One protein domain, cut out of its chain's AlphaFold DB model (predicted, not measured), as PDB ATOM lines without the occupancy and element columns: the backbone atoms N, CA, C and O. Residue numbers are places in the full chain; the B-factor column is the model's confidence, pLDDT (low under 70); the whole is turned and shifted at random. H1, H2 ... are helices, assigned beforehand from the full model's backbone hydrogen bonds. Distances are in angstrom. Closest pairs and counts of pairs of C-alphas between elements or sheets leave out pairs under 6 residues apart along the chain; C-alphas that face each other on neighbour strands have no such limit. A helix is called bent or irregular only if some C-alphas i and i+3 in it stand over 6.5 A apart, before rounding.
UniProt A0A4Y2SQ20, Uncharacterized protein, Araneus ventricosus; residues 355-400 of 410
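This is residues 355 to 400 of the 410 residues of an uncharacterized protein of Araneus ventricosus (UniProt A0A4Y2SQ20). Two long helices, H1 and then H2, meet near their ends as an open V with a nearly square corner at Ser 376. From that corner the two arms run away from each other, and the space between them is empty. The printed part has 46 residues with two named helices, in the order H1, H2, and no named strand; the class is all helix. It is extended, with a radius of gyration of the C-alphas of 17.0 A, and the C-alphas span 52 by 24 by 8 A.

H1, residues 355 to 375, is joined to H2, residues 377 to 400, by a tight link of one residue, Ser 376. The lines of H1 and H2 are about perpendicular, at 81 degrees. The two helices are close but not clearly touching, with 2 pairs of C-alphas within 8 A; their closest C-alphas, those of Lys 373 and Tyr 379, are 6.4 A apart. Their centres are 27.8 A apart. Residues 355 to 373 of H1 stand free, and so do residues 384 to 400 of H2. In H2 every O i to N i+4 pair is within hydrogen-bond range, and in H1 16 of 17 are.

H1 begins at C-alpha 355, at (123.083, 170.900, 121.500), and ends at C-alpha 375, at (143.243, 157.046, 139.489), a length of 30.4 A. H2 begins at C-alpha 377, at (145.524, 159.125, 145.346), and ends at C-alpha 400, at (121.014, 151.635, 168.567), a length of 34.6 A. Neither helix is bent.

The two C-alphas farthest apart are those of Lys 357 and Leu 400, at 51.6 A. The printed part has no cut, and its one link between helices is tight. The mean pLDDT of the printed part is 87.3, and no printed residue is under 70.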
ATOM      1  N   ALA A 355     123.441 171.438 120.192       91.19
ATOM      2  CA  ALA A 355     123.083 170.900 121.500       91.19
ATOM      3  C   ALA A 355     123.487 169.422 121.652       91.19
ATOM      4  O   ALA A 355     124.090 169.048 122.660       91.19
ATOM      5  N   SER A 356     123.224 168.586 120.640       88.75
ATOM      6  CA  SER A 356     123.611 167.170 120.653       88.75
ATOM      7  C   SER A 356     125.131 166.996 120.667       88.75
ATOM      8  O   SER A 356     125.630 166.185 121.449       88.75
ATOM      9  N   LYS A 357     125.884 167.785 119.876       90.62
ATOM     10  CA  LYS A 357     127.363 167.771 119.924       90.62
ATOM     11  C   LYS A 357     127.873 168.144 121.306       90.62
ATOM     12  O   LYS A 357     128.722 167.448 121.853       90.62
ATOM     13  N   HIS A 358     127.340 169.223 121.877       92.56
ATOM     14  CA  HIS A 358     127.753 169.702 123.188       92.56
ATOM     15  C   HIS A 358     127.507 168.647 124.275       92.56
ATOM     16  O   HIS A 358     128.409 168.340 125.056       92.56
ATOM     17  N   LEU A 359     126.324 168.021 124.290       92.56
ATOM     18  CA  LEU A 359     125.996 166.968 125.252       92.56
ATOM     19  C   LEU A 359     126.877 165.720 125.086       92.56
ATOM     20  O   LEU A 359     127.343 165.154 126.080       92.56
ATOM     21  N   ALA A 360     127.125 165.296 123.844       92.75
ATOM     22  CA  ALA A 360     127.984 164.152 123.561       92.75
ATOM     23  C   ALA A 360     129.434 164.423 123.995       92.75
ATOM     24  O   ALA A 360     130.028 163.612 124.708       92.75
ATOM     25  N   ASN A 361     129.959 165.609 123.675       93.12
ATOM     26  CA  ASN A 361     131.290 166.037 124.093       93.12
ATOM     27  C   ASN A 361     131.406 166.127 125.624       93.12
ATOM     28  O   ASN A 361     132.361 165.625 126.214       93.12
ATOM     29  N   PHE A 362     130.398 166.682 126.303       92.81
ATOM     30  CA  PHE A 362     130.360 166.729 127.765       92.81
ATOM     31  C   PHE A 362     130.338 165.327 128.395       92.81
ATOM     32  O   PHE A 362     130.981 165.091 129.421       92.81
ATOM     33  N   THR A 363     129.634 164.377 127.777       91.88
ATOM     34  CA  THR A 363     129.602 162.976 128.220       91.88
ATOM     35  C   THR A 363     130.983 162.324 128.102       91.88
ATOM     36  O   THR A 363     131.463 161.716 129.067       91.88
ATOM     37  N   ASP A 364     131.672 162.523 126.976       92.62
ATOM     38  CA  ASP A 364     133.040 162.039 126.771       92.62
ATOM     39  C   ASP A 364     134.054 162.711 127.710       92.62
ATOM     40  O   ASP A 364     134.892 162.030 128.319       92.62
ATOM     41  N   TYR A 365     133.933 164.024 127.917       92.00
ATOM     42  CA  TYR A 365     134.722 164.767 128.897       92.00
ATOM     43  C   TYR A 365     134.523 164.207 130.307       92.00
ATOM     44  O   TYR A 365     135.490 163.903 131.002       92.00
ATOM     45  N   ARG A 366     133.277 163.988 130.744       90.62
ATOM     46  CA  ARG A 366     133.005 163.394 132.062       90.62
ATOM     47  C   ARG A 366     133.642 162.018 132.189       90.62
ATOM     48  O   ARG A 366     134.281 161.743 133.204       90.62
ATOM     49  N   ARG A 367     133.501 161.159 131.177       85.69
ATOM     50  CA  ARG A 367     134.092 159.812 131.160       85.69
ATOM     51  C   ARG A 367     135.611 159.863 131.356       85.69
ATOM     52  O   ARG A 367     136.143 159.142 132.206       85.69
ATOM     53  N   THR A 368     136.310 160.722 130.616       87.06
ATOM     54  CA  THR A 368     137.774 160.875 130.702       87.06
ATOM     55  C   THR A 368     138.211 161.546 132.008       87.06
ATOM     56  O   THR A 368     139.109 161.046 132.691       87.06
ATOM     57  N   TYR A 369     137.512 162.599 132.437       87.75
ATOM     58  CA  TYR A 369     137.735 163.270 133.714       87.75
ATOM     59  C   TYR A 369     137.602 162.300 134.893       87.75
ATOM     60  O   TYR A 369     138.511 162.203 135.720       87.75
ATOM     61  N   PHE A 370     136.511 161.528 134.972       82.56
ATOM     62  CA  PHE A 370     136.317 160.559 136.052       82.56
ATOM     63  C   PHE A 370     137.341 159.427 135.995       82.56
ATOM     64  O   PHE A 370     137.853 159.040 137.046       82.56
ATOM     65  N   ARG A 371     137.715 158.944 134.803       82.25
ATOM     66  CA  ARG A 371     138.804 157.967 134.636       82.25
ATOM     67  C   ARG A 371     140.105 158.468 135.274       82.25
ATOM     68  O   ARG A 371     140.739 157.727 136.026       82.25
ATOM     69  N   ASN A 372     140.477 159.723 135.030       85.19
ATOM     70  CA  ASN A 372     141.693 160.324 135.584       85.19
ATOM     71  C   ASN A 372     141.556 160.608 137.086       85.19
ATOM     72  O   ASN A 372     142.426 160.251 137.885       85.19
ATOM     73  N   LYS A 373     140.413 161.156 137.505       82.69
ATOM     74  CA  LYS A 373     140.111 161.451 138.909       82.69
ATOM     75  C   LYS A 373     140.147 160.199 139.781       82.69
ATOM     76  O   LYS A 373     140.766 160.235 140.842       82.69
ATOM     77  N   ILE A 374     139.550 159.090 139.336       79.00
ATOM     78  CA  ILE A 374     139.508 157.816 140.075       79.00
ATOM     79  C   ILE A 374     140.914 157.231 140.277       79.00
ATOM     80  O   ILE A 374     141.179 156.584 141.295       79.00
ATOM     81  N   LYS A 375     141.846 157.481 139.348       79.25
ATOM     82  CA  LYS A 375     143.243 157.046 139.489       79.25
ATOM     83  C   LYS A 375     143.994 157.825 140.575       79.25
ATOM     84  O   LYS A 375     144.879 157.235 141.203       79.25
ATOM     85  N   SER A 376     143.611 159.078 140.836       83.69
ATOM     86  CA  SER A 376     144.289 159.948 141.804       83.69
ATOM     87  C   SER A 376     144.270 159.383 143.231       83.69
ATOM     88  O   SER A 376     143.263 158.855 143.718       83.69
ATOM     89  N   VAL A 377     145.394 159.536 143.938       81.62
ATOM     90  CA  VAL A 377     145.524 159.125 145.346       81.62
ATOM     91  C   VAL A 377     144.512 159.872 146.216       81.62
ATOM     92  O   VAL A 377     143.828 159.251 147.028       81.62
ATOM     93  N   LYS A 378     144.336 161.181 145.980       87.31
ATOM     94  CA  LYS A 378     143.377 162.028 146.707       87.31
ATOM     95  C   LYS A 378     141.956 161.470 146.635       87.31
ATOM     96  O   LYS A 378     141.300 161.344 147.668       87.31
ATOM     97  N   TYR A 379     141.496 161.078 145.445       84.56
ATOM     98  CA  TYR A 379     140.167 160.489 145.284       84.56
ATOM     99  C   TYR A 379     140.047 159.135 145.989       84.56
ATOM    100  O   TYR A 379     139.072 158.909 146.703       84.56
ATOM    101  N   LYS A 380     141.045 158.249 145.855       80.50
ATOM    102  CA  LYS A 380     141.048 156.936 146.528       80.50
ATOM    103  C   LYS A 380     140.984 157.075 148.050       80.50
ATOM    104  O   LYS A 380     140.183 156.398 148.692       80.50
ATOM    105  N   VAL A 381     141.772 157.990 148.617       83.69
ATOM    106  CA  VAL A 381     141.764 158.295 150.055       83.69
ATOM    107  C   VAL A 381     140.416 158.878 150.479       83.69
ATOM    108  O   VAL A 381     139.852 158.435 151.480       83.69
ATOM    109  N   ALA A 382     139.858 159.821 149.714       88.00
ATOM    110  CA  ALA A 382     138.544 160.395 149.998       88.00
ATOM    111  C   ALA A 382     137.437 159.326 149.987       88.00
ATOM    112  O   ALA A 382     136.668 159.231 150.940       88.00
ATOM    113  N   GLN A 383     137.400 158.457 148.972       85.31
ATOM    114  CA  GLN A 383     136.440 157.350 148.900       85.31
ATOM    115  C   GLN A 383     136.605 156.358 150.051       85.31
ATOM    116  O   GLN A 383     135.616 155.893 150.621       85.31
ATOM    117  N   GLN A 384     137.843 156.060 150.454       83.56
ATOM    118  CA  GLN A 384     138.098 155.219 151.619       83.56
ATOM    119  C   GLN A 384     137.571 155.866 152.906       83.56
ATOM    120  O   GLN A 384     136.920 155.181 153.696       83.56
ATOM    121  N   LYS A 385     137.784 157.175 153.100       88.19
ATOM    122  CA  LYS A 385     137.234 157.929 154.239       88.19
ATOM    123  C   LYS A 385     135.704 157.906 154.244       88.19
ATOM    124  O   LYS A 385     135.123 157.556 155.266       88.19
ATOM    125  N   ILE A 386     135.059 158.175 153.105       90.06
ATOM    126  CA  ILE A 386     133.592 158.132 152.960       90.06
ATOM    127  C   ILE A 386     133.055 156.739 153.299       90.06
ATOM    128  O   ILE A 386     132.115 156.603 154.078       90.06
ATOM    129  N   LYS A 387     133.671 155.680 152.760       88.12
ATOM    130  CA  LYS A 387     133.272 154.297 153.048       88.12
ATOM    131  C   LYS A 387     133.413 153.962 154.532       88.12
ATOM    132  O   LYS A 387     132.515 153.351 155.104       88.12
ATOM    133  N   LEU A 388     134.524 154.350 155.159       86.56
ATOM    134  CA  LEU A 388     134.744 154.133 156.589       86.56
ATOM    135  C   LEU A 388     133.738 154.914 157.438       86.56
ATOM    136  O   LEU A 388     133.227 154.358 158.405       86.56
ATOM    137  N   ALA A 389     133.410 156.152 157.064       89.94
ATOM    138  CA  ALA A 389     132.379 156.947 157.727       89.94
ATOM    139  C   ALA A 389     131.000 156.275 157.628       89.94
ATOM    140  O   ALA A 389     130.345 156.095 158.650       89.94
ATOM    141  N   LYS A 390     130.607 155.794 156.437       89.69
ATOM    142  CA  LYS A 390     129.365 155.021 156.246       89.69
ATOM    143  C   LYS A 390     129.333 153.751 157.099       89.69
ATOM    144  O   LYS A 390     128.330 153.475 157.740       89.69
ATOM    145  N   LEU A 391     130.430 152.992 157.148       86.25
ATOM    146  CA  LEU A 391     130.518 151.781 157.975       86.25
ATOM    147  C   LEU A 391     130.449 152.086 159.474       86.25
ATOM    148  O   LEU A 391     129.855 151.311 160.219       86.25
ATOM    149  N   ARG A 392     131.059 153.190 159.922       87.69
ATOM    150  CA  ARG A 392     130.955 153.654 161.313       87.69
ATOM    151  C   ARG A 392     129.514 154.022 161.642       87.69
ATOM    152  O   ARG A 392     129.000 153.507 162.624       87.69
ATOM    153  N   ARG A 393     128.866 154.816 160.784       90.50
ATOM    154  CA  ARG A 393     127.455 155.195 160.912       90.50
ATOM    155  C   ARG A 393     126.546 153.964 161.000       90.50
ATOM    156  O   ARG A 393     125.881 153.804 162.011       90.50
ATOM    157  N   LEU A 394     126.649 153.036 160.045       88.00
ATOM    158  CA  LEU A 394     125.890 151.777 160.048       88.00
ATOM    159  C   LEU A 394     126.130 150.929 161.302       88.00
ATOM    160  O   LEU A 394     125.237 150.232 161.767       88.00
ATOM    161  N   LYS A 395     127.353 150.932 161.842       86.81
ATOM    162  CA  LYS A 395     127.664 150.200 163.075       86.81
ATOM    163  C   LYS A 395     127.016 150.858 164.295       86.81
ATOM    164  O   LYS A 395     126.593 150.137 165.193       86.81
ATOM    165  N   THR A 396     126.969 152.187 164.334       88.06
ATOM    166  CA  THR A 396     126.263 152.943 165.373       88.06
ATOM    167  C   THR A 396     124.758 152.716 165.274       88.06
ATOM    168  O   THR A 396     124.159 152.353 166.278       88.06
ATOM    169  N   GLU A 397     124.179 152.822 164.075       89.31
ATOM    170  CA  GLU A 397     122.758 152.543 163.797       89.31
ATOM    171  C   GLU A 397     122.384 151.128 164.262       89.31
ATOM    172  O   GLU A 397     121.562 150.984 165.157       89.31
ATOM    173  N   LYS A 398     123.116 150.092 163.828       85.12
ATOM    174  CA  LYS A 398     122.897 148.706 164.292       85.12
ATOM    175  C   LYS A 398     123.046 148.504 165.800       85.12
ATOM    176  O   LYS A 398     122.516 147.542 166.341       85.12
ATOM    177  N   LYS A 399     123.844 149.336 166.477       85.25
ATOM    178  CA  LYS A 399     123.988 149.270 167.938       85.25
ATOM    179  C   LYS A 399     122.768 149.885 168.629       85.25
ATOM    180  O   LYS A 399     122.366 149.363 169.660       85.25
ATOM    181  N   LEU A 400     122.221 150.966 168.072       87.25
ATOM    182  CA  LEU A 400     121.014 151.635 168.567       87.25
ATOM    183  C   LEU A 400     119.754 150.800 168.307       87.25
ATOM    184  O   LEU A 400     118.917 150.684 169.189       87.25
TER     185      LEU A 400